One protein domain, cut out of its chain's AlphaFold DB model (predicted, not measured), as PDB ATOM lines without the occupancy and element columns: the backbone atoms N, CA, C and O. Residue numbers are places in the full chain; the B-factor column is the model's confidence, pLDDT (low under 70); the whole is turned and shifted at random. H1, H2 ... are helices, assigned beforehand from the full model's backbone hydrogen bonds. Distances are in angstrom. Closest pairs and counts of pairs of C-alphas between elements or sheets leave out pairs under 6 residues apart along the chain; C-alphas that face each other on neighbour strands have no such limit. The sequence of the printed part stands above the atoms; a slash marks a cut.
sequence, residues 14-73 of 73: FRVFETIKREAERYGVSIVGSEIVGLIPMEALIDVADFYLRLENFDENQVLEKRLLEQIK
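AT A GLANCE: This is residues 14 to 73 of the 73 residues of a protein of Thermoplasmatales archaeon (UniProt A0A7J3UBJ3). Three short helices are strung out in a flat, open arrangement, with H2 in the middle and H1 and H3 toward opposite ends of the longest axis. H1 meets the side of H2 with its first residue alone and points away from it, while residues 27 to 41 fold back from the far end of H1 to the beginning of H2 as a wide loop, of which residues 35 to 41 stick out. H3, beyond H2, touches no helix. The printed part has 60 residues with three named helices in the order H1, H2, H3 and no named strand; its class is all helix. It is only just loose, close to extended, with a radius of gyration of the C-alphas of 15.2 A, and its C-alphas span 49 by 30 by 14 A.

HOW THE PARTS SIT: H1, residues 14 to 26, is the longest helix, with 13 residues. It touches H2, residues 42 to 53, with residue 14 alone, and H2 touches it with residues 47 to 52 alone. The closest C-alphas of the two are those of Phe 14 and Val 48, 5.2 A apart, and their centres are 16.6 A apart. Their lines stand at a steep tilt of 52 degrees, and they run the same way. H3, residues 64 to 72, is apart from H1. H2 and H3 are apart too, but only just: their closest C-alphas are 8.3 A apart. In H1, H2 and H3 every pair of O i and N i+4 is within hydrogen-bond range.

IN THESE COORDINATES: H1 begins at Phe 14, with its C-alpha at (-34.892, -14.708, 15.061), and ends at Arg 26, with its C-alpha at (-31.859, 2.772, 9.602); these two C-alphas are 18.6 A apart. H2 runs from Met 42 to Leu 53, 16.4 A from first to last C-alpha. H3 runs from Leu 64 to Ile 72, 12.5 A from first to last C-alpha, and C-alpha 72 is at (-32.892, -44.353, 19.043).

THE WHOLE: The two C-alphas farthest apart are those of Tyr 27 and Lys 73, 49.3 A. The link from H1 to H2 is long, with 15 residues, and the C-alphas of these residues lie 10 to 25 A from the mean of the C-alphas. The link from H2 to H3 is short, with 10 residues. Two stretches stand free: residues 23 to 28, of which 23 to 26 belong to H1, and residues 35 to 41. The printed part has no cut and ends at residue 73, the chain's last residue. The mean pLDDT of the printed part is 95.2, and one residue, Lys 73, is under 70.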
ATOM      1  N   PHE A  14     -34.078 -15.482  15.996       97.12
ATOM      2  CA  PHE A  14     -34.892 -14.708  15.061       97.12
ATOM      3  C   PHE A  14     -35.068 -13.261  15.541       97.12
ATOM      4  O   PHE A  14     -34.961 -12.327  14.751       97.12
ATOM      5  N   ARG A  15     -35.252 -13.051  16.854       97.69
ATOM      6  CA  ARG A  15     -35.416 -11.719  17.447       97.69
ATOM      7  C   ARG A  15     -34.127 -10.921  17.340       97.69
ATOM      8  O   ARG A  15     -34.166  -9.743  16.994       97.69
ATOM      9  N   VAL A  16     -32.999 -11.553  17.650       96.94
ATOM     10  CA  VAL A  16     -31.675 -10.936  17.527       96.94
ATOM     11  C   VAL A  16     -31.421 -10.512  16.083       96.94
ATOM     12  O   VAL A  16     -31.090  -9.352  15.841       96.94
ATOM     13  N   PHE A  17     -31.637 -11.413  15.125       97.31
ATOM     14  CA  PHE A  17     -31.416 -11.132  13.712       97.31
ATOM     15  C   PHE A  17     -32.315  -9.999  13.205       97.31
ATOM     16  O   PHE A  17     -31.816  -9.048  12.608       97.31
ATOM     17  N   GLU A  18     -33.615 -10.030  13.515       97.50
ATOM     18  CA  GLU A  18     -34.556  -8.966  13.140       97.50
ATOM     19  C   GLU A  18     -34.207  -7.618  13.783       97.50
ATOM     20  O   GLU A  18     -34.369  -6.569  13.161       97.50
ATOM     21  N   THR A  19     -33.675  -7.621  15.006       97.19
ATOM     22  CA  THR A  19     -33.214  -6.392  15.669       97.19
ATOM     23  C   THR A  19     -32.008  -5.800  14.943       97.19
ATOM     24  O   THR A  19     -31.989  -4.603  14.661       97.19
ATOM     25  N   ILE A  20     -31.027  -6.632  14.582       97.25
ATOM     26  CA  ILE A  20     -29.849  -6.202  13.815       97.25
ATOM     27  C   ILE A  20     -30.270  -5.699  12.431       97.25
ATOM     28  O   ILE A  20     -29.774  -4.667  11.987       97.25
ATOM     29  N   LYS A  21     -31.203  -6.391  11.769       97.25
ATOM     30  CA  LYS A  21     -31.744  -5.997  10.464       97.25
ATOM     31  C   LYS A  21     -32.406  -4.628  10.516       97.25
ATOM     32  O   LYS A  21     -32.028  -3.755   9.743       97.25
ATOM     33  N   ARG A  22     -33.316  -4.413  11.471       97.56
ATOM     34  CA  ARG A  22     -33.973  -3.114  11.674       97.56
ATOM     35  C   ARG A  22     -32.968  -2.006  11.952       97.56
ATOM     36  O   ARG A  22     -33.129  -0.903  11.443       97.56
ATOM     37  N   GLU A  23     -31.932  -2.281  12.742       97.94
ATOM     38  CA  GLU A  23     -30.908  -1.276  13.016       97.94
ATOM     39  C   GLU A  23     -30.067  -0.970  11.771       97.94
ATOM     40  O   GLU A  23     -29.841   0.196  11.471       97.94
ATOM     41  N   ALA A  24     -29.665  -1.979  10.996       97.81
ATOM     42  CA  ALA A  24     -28.908  -1.793   9.759       97.81
ATOM     43  C   ALA A  24     -29.700  -1.007   8.696       97.81
ATOM     44  O   ALA A  24     -29.153  -0.097   8.065       97.81
ATOM     45  N   GLU A  25     -31.000  -1.287   8.559       97.44
ATOM     46  CA  GLU A  25     -31.910  -0.577   7.651       97.44
ATOM     47  C   GLU A  25     -31.965   0.930   7.941       97.44
ATOM     48  O   GLU A  25     -31.990   1.731   7.007       97.44
ATOM     49  N   ARG A  26     -31.890   1.346   9.215       97.75
ATOM     50  CA  ARG A  26     -31.859   2.772   9.602       97.75
ATOM     51  C   ARG A  26     -30.630   3.514   9.079       97.75
ATOM     52  O   ARG A  26     -30.695   4.726   8.896       97.75
ATOM     53  N   TYR A  27     -29.536   2.799   8.822       97.38
ATOM     54  CA  TYR A  27     -28.319   3.351   8.221       97.38
ATOM     55  C   TYR A  27     -28.216   3.063   6.718       97.38
ATOM     56  O   TYR A  27     -27.173   3.320   6.120       97.38
ATOM     57  N   GLY A  28     -29.268   2.521   6.094       97.38
ATOM     58  CA  GLY A  28     -29.255   2.158   4.676       97.38
ATOM     59  C   GLY A  28     -28.315   0.994   4.351       97.38
ATOM     60  O   GLY A  28     -27.876   0.866   3.209       97.38
ATOM     61  N   VAL A  29     -27.980   0.154   5.336       97.81
ATOM     62  CA  VAL A  29     -27.083  -0.994   5.165       97.81
ATOM     63  C   VAL A  29     -27.901  -2.275   5.032       97.81
ATOM     64  O   VAL A  29     -28.690  -2.620   5.909       97.81
ATOM     65  N   SER A  30     -27.682  -3.021   3.949       95.69
ATOM     66  CA  SER A  30     -28.309  -4.327   3.727       95.69
ATOM     67  C   SER A  30     -27.526  -5.463   4.386       95.69
ATOM     68  O   SER A  30     -26.299  -5.519   4.288       95.69
ATOM     69  N   ILE A  31     -28.234  -6.428   4.974       96.38
ATOM     70  CA  ILE A  31     -27.643  -7.683   5.457       96.38
ATOM     71  C   ILE A  31     -27.610  -8.696   4.310       96.38
ATOM     72  O   ILE A  31     -28.653  -9.036   3.759       96.38
ATOM     73  N   VAL A  32     -26.418  -9.195   3.973       96.50
ATOM     74  CA  VAL A  32     -26.220 -10.179   2.889       96.50
ATOM     75  C   VAL A  32     -26.321 -11.635   3.354       96.50
ATOM     76  O   VAL A  32     -26.525 -12.527   2.538       96.50
ATOM     77  N   GLY A  33     -26.179 -11.886   4.656       95.44
ATOM     78  CA  GLY A  33     -26.228 -13.223   5.237       95.44
ATOM     79  C   GLY A  33     -25.790 -13.244   6.700       95.44
ATOM     80  O   GLY A  33     -25.437 -12.213   7.277       95.44
ATOM     81  N   SER A  34     -25.813 -14.436   7.290       95.94
ATOM     82  CA  SER A  34     -25.343 -14.725   8.647       95.94
ATOM     83  C   SER A  34     -24.700 -16.105   8.704       95.94
ATOM     84  O   SER A  34     -25.030 -16.972   7.899       95.94
ATOM     85  N   GLU A  35     -23.836 -16.320   9.691       96.50
ATOM     86  CA  GLU A  35     -23.123 -17.578   9.901       96.50
ATOM     87  C   GLU A  35     -23.259 -18.027  11.359       96.50
ATOM     88  O   GLU A  35     -23.221 -17.204  12.277       96.50
ATOM     89  N   ILE A  36     -23.405 -19.337  11.564       96.69
ATOM     90  CA  ILE A  36     -23.296 -19.977  12.877       96.69
ATOM     91  C   ILE A  36     -21.888 -20.550  12.994       96.69
ATOM     92  O   ILE A  36     -21.486 -21.380  12.185       96.69
ATOM     93  N   VAL A  37     -21.159 -20.141  14.031       97.00
ATOM     94  CA  VAL A  37     -19.828 -20.678  14.322       97.00
ATOM     95  C   VAL A  37     -19.962 -21.849  15.296       97.00
ATOM     96  O   VAL A  37     -20.299 -21.653  16.463       97.00
ATOM     97  N   GLY A  38     -19.678 -23.066  14.827       96.00
ATOM     98  CA  GLY A  38     -19.722 -24.289  15.636       96.00
ATOM     99  C   GLY A  38     -21.089 -24.978  15.640       96.00
ATOM    100  O   GLY A  38     -21.744 -25.082  14.606       96.00
ATOM    101  N   LEU A  39     -21.491 -25.504  16.800       95.44
ATOM    102  CA  LEU A  39     -22.763 -26.209  16.982       95.44
ATOM    103  C   LEU A  39     -23.817 -25.292  17.601       95.44
ATOM    104  O   LEU A  39     -23.502 -24.363  18.344       95.44
ATOM    105  N   ILE A  40     -25.080 -25.615  17.351       95.69
ATOM    106  CA  ILE A  40     -26.231 -24.916  17.911       95.69
ATOM    107  C   ILE A  40     -27.266 -25.923  18.433       95.69
ATOM    108  O   ILE A  40     -27.401 -27.005  17.856       95.69
ATOM    109  N   PRO A  41     -28.017 -25.605  19.505       95.56
ATOM    110  CA  PRO A  41     -29.183 -26.391  19.891       95.56
ATOM    111  C   PRO A  41     -30.222 -26.442  18.763       95.56
ATOM    112  O   PRO A  41     -30.591 -25.409  18.210       95.56
ATOM    113  N   MET A  42     -30.731 -27.639  18.464       95.00
ATOM    114  CA  MET A  42     -31.759 -27.852  17.436       95.00
ATOM    115  C   MET A  42     -33.020 -27.009  17.688       95.00
ATOM    116  O   MET A  42     -33.527 -26.395  16.756       95.00
ATOM    117  N   GLU A  43     -33.466 -26.915  18.947       95.25
ATOM    118  CA  GLU A  43     -34.607 -26.085  19.380       95.25
ATOM    119  C   GLU A  43     -34.478 -24.636  18.876       95.25
ATOM    120  O   GLU A  43     -35.413 -24.093  18.302       95.25
ATOM    121  N   ALA A  44     -33.279 -24.047  18.947       96.88
ATOM    122  CA  ALA A  44     -33.052 -22.671  18.508       96.88
ATOM    123  C   ALA A  44     -33.231 -22.476  16.990       96.88
ATOM    124  O   ALA A  44     -33.584 -21.382  16.554       96.88
ATOM    125  N   LEU A  45     -32.962 -23.506  16.176       96.56
ATOM    126  CA  LEU A  45     -33.222 -23.470  14.733       96.56
ATOM    127  C   LEU A  45     -34.701 -23.694  14.421       96.56
ATOM    128  O   LEU A  45     -35.229 -23.046  13.519       96.56
ATOM    129  N   ILE A  46     -35.361 -24.575  15.174       96.56
ATOM    130  CA  ILE A  46     -36.802 -24.807  15.057       96.56
ATOM    131  C   ILE A  46     -37.560 -23.508  15.360       96.56
ATOM    132  O   ILE A  46     -38.390 -23.104  14.552       96.56
ATOM    133  N   ASP A  47     -37.197 -22.791  16.427       96.62
ATOM    134  CA  ASP A  47     -37.782 -21.489  16.779       96.62
ATOM    135  C   ASP A  47     -37.642 -20.454  15.651       96.62
ATOM    136  O   ASP A  47     -38.533 -19.641  15.406       96.62
ATOM    137  N   VAL A  48     -36.501 -20.456  14.954       97.38
ATOM    138  CA  VAL A  48     -36.268 -19.570  13.803       97.38
ATOM    139  C   VAL A  48     -37.175 -19.953  12.638       97.38
ATOM    140  O   VAL A  48     -37.782 -19.071  12.028       97.38
ATOM    141  N   ALA A  49     -37.271 -21.247  12.328       97.00
ATOM    142  CA  ALA A  49     -38.134 -21.744  11.266       97.00
ATOM    143  C   ALA A  49     -39.604 -21.412  11.547       97.00
ATOM    144  O   ALA A  49     -40.273 -20.866  10.673       97.00
ATOM    145  N   ASP A  50     -40.073 -21.659  12.769       96.75
ATOM    146  CA  ASP A  50     -41.435 -21.344  13.191       96.75
ATOM    147  C   ASP A  50     -41.734 -19.842  13.070       96.75
ATOM    148  O   ASP A  50     -42.711 -19.445  12.435       96.75
ATOM    149  N   PHE A  51     -40.830 -18.983  13.557       97.19
ATOM    150  CA  PHE A  51     -41.003 -17.532  13.472       97.19
ATOM    151  C   PHE A  51     -41.107 -17.014  12.029       97.19
ATOM    152  O   PHE A  51     -41.978 -16.192  11.727       97.19
ATOM    153  N   TYR A  52     -40.217 -17.452  11.131       97.62
ATOM    154  CA  TYR A  52     -40.199 -16.952   9.751       97.62
ATOM    155  C   TYR A  52     -41.285 -17.571   8.873       97.62
ATOM    156  O   TYR A  52     -41.837 -16.872   8.021       97.62
ATOM    157  N   LEU A  53     -41.588 -18.857   9.060       97.81
ATOM    158  CA  LEU A  53     -42.580 -19.572   8.255       97.81
ATOM    159  C   LEU A  53     -44.004 -19.412   8.792       97.81
ATOM    160  O   LEU A  53     -44.944 -19.610   8.027       97.81
ATOM    161  N   ARG A  54     -44.163 -19.004  10.060       96.69
ATOM    162  CA  ARG A  54     -45.451 -18.841  10.751       96.69
ATOM    163  C   ARG A  54     -46.265 -20.129  10.722       96.69
ATOM    164  O   ARG A  54     -47.387 -20.150  10.217       96.69
ATOM    165  N   LEU A  55     -45.662 -21.214  11.192       95.94
ATOM    166  CA  LEU A  55     -46.276 -22.529  11.104       95.94
ATOM    167  C   LEU A  55     -47.500 -22.592  12.033       95.94
ATOM    168  O   LEU A  55     -47.441 -22.241  13.208       95.94
ATOM    169  N   GLU A  56     -48.642 -23.024  11.502       95.88
ATOM    170  CA  GLU A  56     -49.877 -23.131  12.280       95.88
ATOM    171  C   GLU A  56     -49.985 -24.503  12.947       95.88
ATOM    172  O   GLU A  56     -49.837 -25.530  12.286       95.88
ATOM    173  N   ASN A  57     -50.304 -24.522  14.248       94.38
ATOM    174  CA  ASN A  57     -50.420 -25.748  15.054       94.38
ATOM    175  C   ASN A  57     -49.186 -26.659  14.952       94.38
ATOM    176  O   ASN A  57     -49.304 -27.884  14.974       94.38
ATOM    177  N   PHE A  58     -48.014 -26.050  14.798       95.94
ATOM    178  CA  PHE A  58     -46.772 -26.778  14.648       95.94
ATOM    179  C   PHE A  58     -46.295 -27.327  15.989       95.94
ATOM    180  O   PHE A  58     -46.197 -26.607  16.982       95.94
ATOM    181  N   ASP A  59     -45.991 -28.618  15.990       94.12
ATOM    182  CA  ASP A  59     -45.332 -29.311  17.085       94.12
ATOM    183  C   ASP A  59     -43.921 -29.691  16.625       94.12
ATOM    184  O   ASP A  59     -43.729 -30.304  15.572       94.12
ATOM    185  N   GLU A  60     -42.918 -29.372  17.437       92.62
ATOM    186  CA  GLU A  60     -41.524 -29.749  17.203       92.62
ATOM    187  C   GLU A  60     -41.321 -31.267  17.001       92.62
ATOM    188  O   GLU A  60     -40.368 -31.677  16.343       92.62
ATOM    189  N   ASN A  61     -42.231 -32.117  17.481       93.38
ATOM    190  CA  ASN A  61     -42.236 -33.566  17.242       93.38
ATOM    191  C   ASN A  61     -42.548 -33.950  15.783       93.38
ATOM    192  O   ASN A  61     -42.363 -35.105  15.384       93.38
ATOM    193  N   GLN A  62     -43.020 -33.000  14.970       94.62
ATOM    194  CA  GLN A  62     -43.149 -33.155  13.521       94.62
ATOM    195  C   GLN A  62     -41.798 -33.031  12.800       94.62
ATOM    196  O   GLN A  62     -41.706 -33.410  11.633       94.62
ATOM    197  N   VAL A  63     -40.743 -32.551  13.473       95.69
ATOM    198  CA  VAL A  63     -39.377 -32.543  12.935       95.69
ATOM    199  C   VAL A  63     -38.844 -33.974  12.915       95.69
ATOM    200  O   VAL A  63     -38.665 -34.606  13.959       95.69
ATOM    201  N   LEU A  64     -38.591 -34.490  11.709       94.94
ATOM    202  CA  LEU A  64     -38.208 -35.883  11.484       94.94
ATOM    203  C   LEU A  64     -36.964 -36.269  12.291       94.94
ATOM    204  O   LEU A  64     -36.972 -37.276  12.995       94.94
ATOM    205  N   GLU A  65     -35.915 -35.455  12.223       93.88
ATOM    206  CA  GLU A  65     -34.650 -35.676  12.917       93.88
ATOM    207  C   GLU A  65     -34.851 -35.741  14.433       93.88
ATOM    208  O   GLU A  65     -34.296 -36.627  15.082       93.88
ATOM    209  N   LYS A  66     -35.695 -34.861  14.995       93.38
ATOM    210  CA  LYS A  66     -36.031 -34.878  16.423       93.38
ATOM    211  C   LYS A  66     -36.692 -36.200  16.805       93.38
ATOM    212  O   LYS A  66     -36.240 -36.871  17.731       93.38
ATOM    213  N   ARG A  67     -37.725 -36.596  16.061       93.38
ATOM    214  CA  ARG A  67     -38.496 -37.811  16.342       93.38
ATOM    215  C   ARG A  67     -37.657 -39.083  16.207       93.38
ATOM    216  O   ARG A  67     -37.803 -39.999  17.010       93.38
ATOM    217  N   LEU A  68     -36.767 -39.145  15.216       94.62
ATOM    218  CA  LEU A  68     -35.847 -40.274  15.045       94.62
ATOM    219  C   LEU A  68     -34.854 -40.373  16.207       94.62
ATOM    220  O   LEU A  68     -34.623 -41.463  16.723       94.62
ATOM    221  N   LEU A  69     -34.302 -39.243  16.660       92.62
ATOM    222  CA  LEU A  69     -33.384 -39.213  17.803       92.62
ATOM    223  C   LEU A  69     -34.044 -39.683  19.106       92.62
ATOM    224  O   LEU A  69     -33.364 -40.256  19.952       92.62
ATOM    225  N   GLU A  70     -35.346 -39.461  19.276       90.25
ATOM    226  CA  GLU A  70     -36.105 -39.959  20.428       90.25
ATOM    227  C   GLU A  70     -36.359 -41.469  20.379       90.25
ATOM    228  O   GLU A  70     -36.437 -42.091  21.430       90.25
ATOM    229  N   GLN A  71     -36.450 -42.068  19.189       89.31
ATOM    230  CA  GLN A  71     -36.653 -43.515  19.019       89.31
ATOM    231  C   GLN A  71     -35.368 -44.340  19.148       89.31
ATOM    232  O   GLN A  71     -35.432 -45.547  19.370       89.31
ATOM    233  N   ILE A  72     -34.210 -43.710  18.941       89.50
ATOM    234  CA  ILE A  72     -32.892 -44.353  19.043       89.50
ATOM    235  C   ILE A  72     -32.374 -44.341  20.496       89.50
ATOM    236  O   ILE A  72     -31.435 -45.070  20.817       89.50
ATOM    237  N   LYS A  73     -32.974 -43.523  21.367       58.78
ATOM    238  CA  LYS A  73     -32.708 -43.511  22.813       58.78
ATOM    239  C   LYS A  73     -33.424 -44.652  23.524       58.78
ATOM    240  O   LYS A  73     -32.806 -45.182  24.472       58.78
TER     241      LYS A  73